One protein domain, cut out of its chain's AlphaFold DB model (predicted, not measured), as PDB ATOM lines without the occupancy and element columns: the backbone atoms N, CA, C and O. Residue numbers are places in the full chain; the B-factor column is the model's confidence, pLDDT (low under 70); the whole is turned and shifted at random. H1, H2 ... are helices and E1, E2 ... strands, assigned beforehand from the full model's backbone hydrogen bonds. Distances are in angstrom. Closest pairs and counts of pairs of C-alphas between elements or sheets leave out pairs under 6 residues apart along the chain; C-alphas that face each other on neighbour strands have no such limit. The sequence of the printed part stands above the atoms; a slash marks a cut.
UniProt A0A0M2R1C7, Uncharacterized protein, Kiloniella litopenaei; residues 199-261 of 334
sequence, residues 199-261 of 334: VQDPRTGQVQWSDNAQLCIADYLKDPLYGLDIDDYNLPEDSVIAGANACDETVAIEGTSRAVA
ATOM      1  N   VAL A 199     120.298 100.975  83.643       94.56
ATOM      2  CA  VAL A 199     119.284 100.934  84.701       94.56
ATOM      3  C   VAL A 199     118.200 101.964  84.414       94.56
ATOM      4  O   VAL A 199     118.461 102.985  83.769       94.56
ATOM      5  N   GLN A 200     116.974 101.693  84.856       94.19
ATOM      6  CA  GLN A 200     115.870 102.640  84.729       94.19
ATOM      7  C   GLN A 200     115.913 103.666  85.864       94.19
ATOM      8  O   GLN A 200     115.918 103.296  87.037       94.19
ATOM      9  N   ASP A 201     115.903 104.954  85.523       94.81
ATOM     10  CA  ASP A 201     115.745 106.030  86.503       94.81
ATOM     11  C   ASP A 201     114.276 106.498  86.538       94.81
ATOM     12  O   ASP A 201     113.837 107.164  85.593       94.81
ATOM     13  N   PRO A 202     113.508 106.205  87.607       92.56
ATOM     14  CA  PRO A 202     112.097 106.593  87.708       92.56
ATOM     15  C   PRO A 202     111.877 108.114  87.709       92.56
ATOM     16  O   PRO A 202     110.803 108.577  87.344       92.56
ATOM     17  N   ARG A 203     112.899 108.923  88.027       92.25
ATOM     18  CA  ARG A 203     112.808 110.396  87.983       92.25
ATOM     19  C   ARG A 203     112.666 110.924  86.560       92.25
ATOM     20  O   ARG A 203     112.089 111.985  86.342       92.25
ATOM     21  N   THR A 204     113.244 110.208  85.596       92.69
ATOM     22  CA  THR A 204     113.305 110.627  84.187       92.69
ATOM     23  C   THR A 204     112.567 109.677  83.247       92.69
ATOM     24  O   THR A 204     112.313 110.033  82.098       92.69
ATOM     25  N   GLY A 205     112.246 108.465  83.709       91.31
ATOM     26  CA  GLY A 205     111.695 107.377  82.905       91.31
ATOM     27  C   GLY A 205     112.689 106.772  81.907       91.31
ATOM     28  O   GLY A 205     112.295 105.944  81.088       91.31
ATOM     29  N   GLN A 206     113.963 107.178  81.929       93.56
ATOM     30  CA  GLN A 206     114.966 106.731  80.963       93.56
ATOM     31  C   GLN A 206     115.717 105.491  81.449       93.56
ATOM     32  O   GLN A 206     116.040 105.371  82.629       93.56
ATOM     33  N   VAL A 207     116.053 104.601  80.510       94.75
ATOM     34  CA  VAL A 207     116.942 103.455  80.739       94.75
ATOM     35  C   VAL A 207     118.311 103.783  80.163       94.75
ATOM     36  O   VAL A 207     118.492 103.820  78.945       94.75
ATOM     37  N   GLN A 208     119.278 104.039  81.036       94.94
ATOM     38  CA  GLN A 208     120.629 104.440  80.652       94.94
ATOM     39  C   GLN A 208     121.658 103.936  81.657       94.94
ATOM     40  O   GLN A 208     121.320 103.473  82.744       94.94
ATOM     41  N   TRP A 209     122.933 103.993  81.290       95.06
ATOM     42  CA  TRP A 209     123.989 103.682  82.241       95.06
ATOM     43  C   TRP A 209     124.004 104.708  83.384       95.06
ATOM     44  O   TRP A 209     123.960 105.914  83.141       95.06
ATOM     45  N   SER A 210     124.097 104.217  84.619       93.56
ATOM     46  CA  SER A 210     124.280 105.019  85.827       93.56
ATOM     47  C   SER A 210     125.165 104.260  86.815       93.56
ATOM     48  O   SER A 210     125.139 103.030  86.877       93.56
ATOM     49  N   ASP A 211     125.957 104.999  87.580       91.06
ATOM     50  CA  ASP A 211     126.723 104.525  88.732       91.06
ATOM     51  C   ASP A 211     126.026 104.826  90.070       91.06
ATOM     52  O   ASP A 211     126.570 104.513  91.131       91.06
ATOM     53  N   ASN A 212     124.807 105.376  90.039       92.94
ATOM     54  CA  ASN A 212     124.003 105.604  91.233       92.94
ATOM     55  C   ASN A 212     123.637 104.260  91.887       92.94
ATOM     56  O   ASN A 212     122.961 103.413  91.292       92.94
ATOM     57  N   ALA A 213     124.089 104.070  93.129       90.88
ATOM     58  CA  ALA A 213     123.958 102.803  93.842       90.88
ATOM     59  C   ALA A 213     122.494 102.389  94.048       90.88
ATOM     60  O   ALA A 213     122.179 101.213  93.869       90.88
ATOM     61  N   GLN A 214     121.595 103.333  94.357       92.56
ATOM     62  CA  GLN A 214     120.177 103.025  94.550       92.56
ATOM     63  C   GLN A 214     119.535 102.520  93.258       92.56
ATOM     64  O   GLN A 214     118.793 101.541  93.297       92.56
ATOM     65  N   LEU A 215     119.835 103.146  92.117       93.19
ATOM     66  CA  LEU A 215     119.303 102.710  90.823       93.19
ATOM     67  C   LEU A 215     119.823 101.320  90.436       93.19
ATOM     68  O   LEU A 215     119.062 100.487  89.953       93.19
ATOM     69  N   CYS A 216     121.101 101.042  90.705       93.38
ATOM     70  CA  CYS A 216     121.694  99.725  90.463       93.38
ATOM     71  C   CYS A 216     121.067  98.635  91.342       93.38
ATOM     72  O   CYS A 216     120.768  97.547  90.859       93.38
ATOM     73  N   ILE A 217     120.849  98.926  92.629       91.75
ATOM     74  CA  ILE A 217     120.201  97.998  93.563       91.75
ATOM     75  C   ILE A 217     118.745  97.769  93.157       91.75
ATOM     76  O   ILE A 217     118.302  96.625  93.138       91.75
ATOM     77  N   ALA A 218     118.011  98.826  92.810       92.25
ATOM     78  CA  ALA A 218     116.620  98.714  92.394       92.25
ATOM     79  C   ALA A 218     116.468  97.855  91.130       92.25
ATOM     80  O   ALA A 218     115.629  96.960  91.113       92.25
ATOM     81  N   ASP A 219     117.311  98.070  90.114       93.69
ATOM     82  CA  ASP A 219     117.337  97.231  88.911       93.69
ATOM     83  C   ASP A 219     117.634  95.766  89.252       93.69
ATOM     84  O   ASP A 219     116.922  94.873  88.804       93.69
ATOM     85  N   TYR A 220     118.635  95.517  90.102       92.19
ATOM     86  CA  TYR A 220     118.975  94.162  90.523       92.19
ATOM     87  C   TYR A 220     117.834  93.481  91.285       92.19
ATOM     88  O   TYR A 220     117.553  92.318  91.040       92.19
ATOM     89  N   LEU A 221     117.159  94.181  92.199       92.25
ATOM     90  CA  LEU A 221     116.066  93.613  92.992       92.25
ATOM     91  C   LEU A 221     114.831  93.278  92.145       92.25
ATOM     92  O   LEU A 221     114.184  92.265  92.412       92.25
ATOM     93  N   LYS A 222     114.527  94.103  91.137       90.31
ATOM     94  CA  LYS A 222     113.400  93.903  90.213       90.31
ATOM     95  C   LYS A 222     113.679  92.872  89.121       90.31
ATOM     96  O   LYS A 222     112.754  92.440  88.448       90.31
ATOM     97  N   ASP A 223     114.936  92.499  88.895       89.94
ATOM     98  CA  ASP A 223     115.271  91.590  87.805       89.94
ATOM     99  C   ASP A 223     114.805  90.145  88.098       89.94
ATOM    100  O   ASP A 223     115.223  89.567  89.105       89.94
ATOM    101  N   PRO A 224     114.003  89.518  87.216       87.38
ATOM    102  CA  PRO A 224     113.492  88.162  87.436       87.38
ATOM    103  C   PRO A 224     114.529  87.054  87.189       87.38
ATOM    104  O   PRO A 224     114.328  85.910  87.590       87.38
ATOM    105  N   LEU A 225     115.622  87.352  86.480       86.06
ATOM    106  CA  LEU A 225     116.632  86.375  86.068       86.06
ATOM    107  C   LEU A 225     117.825  86.329  87.031       86.06
ATOM    108  O   LEU A 225     118.356  85.255  87.313       86.06
ATOM    109  N   TYR A 226     118.268  87.489  87.506       84.25
ATOM    110  CA  TYR A 226     119.444  87.652  88.361       84.25
ATOM    111  C   TYR A 226     119.097  88.058  89.794       84.25
ATOM    112  O   TYR A 226     119.936  87.901  90.688       84.25
ATOM    113  N   GLY A 227     117.906  88.621  89.982       86.44
ATOM    114  CA  GLY A 227     117.454  89.279  91.193       86.44
ATOM    115  C   GLY A 227     116.485  88.464  92.033       86.44
ATOM    116  O   GLY A 227     116.542  87.236  92.086       86.44
ATOM    117  N   LEU A 228     115.611  89.191  92.730       87.88
ATOM    118  CA  LEU A 228     114.593  88.640  93.624       87.88
ATOM    119  C   LEU A 228     113.170  88.759  93.058       87.88
ATOM    120  O   LEU A 228     112.238  88.375  93.759       87.88
ATOM    121  N   ASP A 229     113.018  89.278  91.834       91.50
ATOM    122  CA  ASP A 229     111.720  89.506  91.180       91.50
ATOM    123  C   ASP A 229     110.747  90.297  92.075       91.50
ATOM    124  O   ASP A 229     109.596  89.923  92.293       91.50
ATOM    125  N   ILE A 230     111.255  91.363  92.703       89.00
ATOM    126  CA  ILE A 230     110.454  92.172  93.623       89.00
ATOM    127  C   ILE A 230     109.470  93.030  92.827       89.00
ATOM    128  O   ILE A 230     109.877  93.897  92.055       89.00
ATOM    129  N   ASP A 231     108.181  92.847  93.109       84.06
ATOM    130  CA  ASP A 231     107.108  93.683  92.573       84.06
ATOM    131  C   ASP A 231     107.254  95.161  92.962       84.06
ATOM    132  O   ASP A 231     107.663  95.506  94.075       84.06
ATOM    133  N   ASP A 232     106.767  96.050  92.093       80.75
ATOM    134  CA  ASP A 232     106.754  97.503  92.320       80.75
ATOM    135  C   ASP A 232     106.028  97.918  93.611       80.75
ATOM    136  O   ASP A 232     106.335  98.957  94.192       80.75
ATOM    137  N   TYR A 233     105.097  97.097  94.107       79.50
ATOM    138  CA  TYR A 233     104.444  97.327  95.399       79.50
ATOM    139  C   TYR A 233     105.424  97.246  96.582       79.50
ATOM    140  O   TYR A 233     105.330  98.028  97.526       79.50
ATOM    141  N   ASN A 234     106.373  96.309  96.528       81.50
ATOM    142  CA  ASN A 234     107.376  96.084  97.571       81.50
ATOM    143  C   ASN A 234     108.611  96.981  97.397       81.50
ATOM    144  O   ASN A 234     109.370  97.174  98.348       81.50
ATOM    145  N   LEU A 235     108.793  97.559  96.208       86.75
ATOM    146  CA  LEU A 235     109.796  98.583  95.935       86.75
ATOM    147  C   LEU A 235     109.151  99.811  95.262       86.75
ATOM    148  O   LEU A 235     109.345 100.023  94.059       86.75
ATOM    149  N   PRO A 236     108.403 100.635  96.030       88.00
ATOM    150  CA  PRO A 236     107.707 101.798  95.490       88.00
ATOM    151  C   PRO A 236     108.666 102.785  94.825       88.00
ATOM    152  O   PRO A 236     109.746 103.070  95.356       88.00
ATOM    153  N   GLU A 237     108.248 103.369  93.699       88.12
ATOM    154  CA  GLU A 237     109.066 104.324  92.939       88.12
ATOM    155  C   GLU A 237     109.511 105.519  93.788       88.12
ATOM    156  O   GLU A 237     110.674 105.904  93.714       88.12
ATOM    157  N   ASP A 238     108.651 106.038  94.667       88.38
ATOM    158  CA  ASP A 238     108.986 107.146  95.573       88.38
ATOM    159  C   ASP A 238     110.191 106.828  96.477       88.38
ATOM    160  O   ASP A 238     111.038 107.690  96.719       88.38
ATOM    161  N   SER A 239     110.313 105.575  96.934       88.81
ATOM    162  CA  SER A 239     111.449 105.112  97.743       88.81
ATOM    163  C   SER A 239     112.732 105.052  96.914       88.81
ATOM    164  O   SER A 239     113.792 105.512  97.346       88.81
ATOM    165  N   VAL A 240     112.635 104.551  95.678       87.62
ATOM    166  CA  VAL A 240     113.766 104.511  94.739       87.62
ATOM    167  C   VAL A 240     114.216 105.925  94.371       87.62
ATOM    168  O   VAL A 240     115.415 106.193  94.383       87.62
ATOM    169  N   ILE A 241     113.283 106.847  94.114       90.38
ATOM    170  CA  ILE A 241     113.563 108.260  93.827       90.38
ATOM    171  C   ILE A 241     114.263 108.922  95.017       90.38
ATOM    172  O   ILE A 241     115.287 109.584  94.833       90.38
ATOM    173  N   ALA A 242     113.742 108.738  96.234       88.19
ATOM    174  CA  ALA A 242     114.335 109.302  97.442       88.19
ATOM    175  C   ALA A 242     115.769 108.792  97.661       88.19
ATOM    176  O   ALA A 242     116.679 109.596  97.868       88.19
ATOM    177  N   GLY A 243     115.994 107.479  97.544       87.69
ATOM    178  CA  GLY A 243     117.326 106.887  97.670       87.69
ATOM    179  C   GLY A 243     118.283 107.306  96.548       87.69
ATOM    180  O   GLY A 243     119.460 107.543  96.812       87.69
ATOM    181  N   ALA A 244     117.793 107.459  95.313       90.12
ATOM    182  CA  ALA A 244     118.602 107.925  94.188       90.12
ATOM    183  C   ALA A 244     119.072 109.367  94.411       90.12
ATOM    184  O   ALA A 244     120.256 109.648  94.247       90.12
ATOM    185  N   ASN A 245     118.180 110.251  94.871       88.56
ATOM    186  CA  ASN A 245     118.533 111.627  95.228       88.56
ATOM    187  C   ASN A 245     119.541 111.687  96.387       88.56
ATOM    188  O   ASN A 245     120.443 112.517  96.349       88.56
ATOM    189  N   ALA A 246     119.419 110.803  97.385       89.12
ATOM    190  CA  ALA A 246     120.385 110.707  98.480       89.12
ATOM    191  C   ALA A 246     121.769 110.230  97.998       89.12
ATOM    192  O   ALA A 246     122.790 110.762  98.417       89.12
ATOM    193  N   CYS A 247     121.819 109.262  97.078       87.44
ATOM    194  CA  CYS A 247     123.081 108.790  96.494       87.44
ATOM    195  C   CYS A 247     123.782 109.850  95.629       87.44
ATOM    196  O   CYS A 247     125.002 109.798  95.485       87.44
ATOM    197  N   ASP A 248     123.028 110.801  95.071       86.81
ATOM    198  CA  ASP A 248     123.565 111.912  94.278       86.81
ATOM    199  C   ASP A 248     124.063 113.088  95.151       86.81
ATOM    200  O   ASP A 248     124.629 114.057  94.634       86.81
ATOM    201  N   GLU A 249     123.883 113.033  96.477       85.19
ATOM    202  CA  GLU A 249     124.341 114.087  97.380       85.19
ATOM    203  C   GLU A 249     125.877 114.174  97.407       85.19
ATOM    204  O   GLU A 249     126.602 113.199  97.624       85.19
ATOM    205  N   THR A 250     126.408 115.382  97.205       76.38
ATOM    206  CA  THR A 250     127.853 115.613  97.274       76.38
ATOM    207  C   THR A 250     128.283 115.864  98.714       76.38
ATOM    208  O   THR A 250     128.022 116.929  99.269       76.38
ATOM    209  N   VAL A 251     129.037 114.930  99.292       71.94
ATOM    210  CA  VAL A 251     129.672 115.127 100.600       71.94
ATOM    211  C   VAL A 251     131.010 115.846 100.420       71.94
ATOM    212  O   VAL A 251     131.936 115.340  99.779       71.94
ATOM    213  N   ALA A 252     131.132 117.043 100.996       68.19
ATOM    214  CA  ALA A 252     132.396 117.765 101.035       68.19
ATOM    215  C   ALA A 252     133.325 117.133 102.082       68.19
ATOM    216  O   ALA A 252     133.111 117.262 103.284       68.19
ATOM    217  N   ILE A 253     134.377 116.463 101.620       65.50
ATOM    218  CA  ILE A 253     135.496 116.028 102.458       65.50
ATOM    219  C   ILE A 253     136.584 117.093 102.318       65.50
ATOM    220  O   ILE A 253     136.920 117.480 101.193       65.50
ATOM    221  N   GLU A 254     137.134 117.593 103.430       53.81
ATOM    222  CA  GLU A 254     138.231 118.567 103.381       53.81
ATOM    223  C   GLU A 254     139.383 118.026 102.512       53.81
ATOM    224  O   GLU A 254     140.033 117.037 102.844       53.81
ATOM    225  N   GLY A 255     139.616 118.671 101.365       61.69
ATOM    226  CA  GLY A 255     140.750 118.400 100.480       61.69
ATOM    227  C   GLY A 255     140.496 117.516  99.251       61.69
ATOM    228  O   GLY A 255     141.357 117.514  98.371       61.69
ATOM    229  N   THR A 256     139.371 116.801  99.102       49.25
ATOM    230  CA  THR A 256     139.001 116.159  97.813       49.25
ATOM    231  C   THR A 256     137.524 115.748  97.786       49.25
ATOM    232  O   THR A 256     137.095 114.931  98.592       49.25
ATOM    233  N   SER A 257     136.742 116.255  96.831       46.47
ATOM    234  CA  SER A 257     135.374 115.786  96.587       46.47
ATOM    235  C   SER A 257     135.387 114.468  95.799       46.47
ATOM    236  O   SER A 257     135.874 114.399  94.671       46.47
ATOM    237  N   ARG A 258     134.839 113.403  96.388       51.91
ATOM    238  CA  ARG A 258     134.422 112.179  95.687       51.91
ATOM    239  C   ARG A 258     133.047 111.788  96.214       51.91
ATOM    240  O   ARG A 258     132.863 111.776  97.427       51.91
ATOM    241  N   ALA A 259     132.117 111.451  95.321       44.94
ATOM    242  CA  ALA A 259     130.880 110.784  95.709       44.94
ATOM    243  C   ALA A 259     131.256 109.422  96.311       44.94
ATOM    244  O   ALA A 259     131.782 108.543  95.627       44.94
ATOM    245  N   VAL A 260     131.087 109.289  97.620       50.72
ATOM    246  CA  VAL A 260     131.182 108.018  98.332       50.72
ATOM    247  C   VAL A 260     129.800 107.814  98.912       50.72
ATOM    248  O   VAL A 260     129.391 108.585  99.776       50.72
ATOM    249  N   ALA A 261     129.084 106.798  98.434       43.38
ATOM    250  CA  ALA A 261     127.892 106.330  99.117       43.38
ATOM    251  C   ALA A 261     128.325 105.881 100.518       43.38
ATOM    252  O   ALA A 261     128.979 104.848 100.684       43.38
TER     253      ALA A 261
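What this domain is: This is residues 199 to 261 of the 334 residues of an uncharacterized protein of Kiloniella litopenaei (UniProt A0A0M2R1C7). A small hairpin of two strands, E1 and E2, packs through E1 on H1, the first helix of a helical hairpin made by H1 and H2. A long loop joins the two helices at one end of the model, and at the other end a tail follows H2, with residues 252 to 257 sticking out. The printed part has 63 residues, with two named strands and two named helices in the order E1, E2, H1, H2; the sheet, in the order E1, E2, is antiparallel. The class is mixed, helices and strands, though under half of the residues are in named elements. The whole is only just loose, close to compact, with a radius of gyration of the C-alphas of 13.2 A, and elongated, spanning 43 by 22 by 20 A.

How they stand to each other: E1, residues 199 to 201, and E2, residues 206 to 209, are antiparallel neighbours, their directions at 133 degrees. N of Val 199 and O of Gln 208 are 2.8 A apart, and N of Asp 201 and O of Gln 206 2.9 A, both within hydrogen-bond range. The closest C-alphas of E1 and H1, residues 213 to 222, are those of Val 199 and Asp 219, 5.9 A apart. H1 and H2, residues 237 to 247, form a helical hairpin: they touch, closest at the C-alphas of Gln 214 and Ala 244, 5.2 A, and run opposite ways at a shallow tilt of 31 degrees. E2 and H2 are apart. In H1 and H2 every O i to N i+4 pair is within hydrogen-bond range.

Where its parts are: E1 begins at C-alpha 199, (119.284, 100.934, 84.701), and is 6.5 A long; E2 is 9.6 A. H1 is 14.3 A long, from C-alpha 213 at (123.958, 102.803, 93.842). H2 is 15.1 A long and ends at C-alpha 247, (123.081, 108.790, 96.494).

The domain as a whole: The C-alphas farthest apart, of Pro 224 and Gly 255, are 42.7 A from each other. The printed part has no cut. The link from H1 to H2, residues 223 to 236, is long; those from E1 to E2 and from E2 to H1 are tight. Residues 252 to 257 stand free. Mean pLDDT of the printed part is 83.6, with residues 252 to 261 under 70.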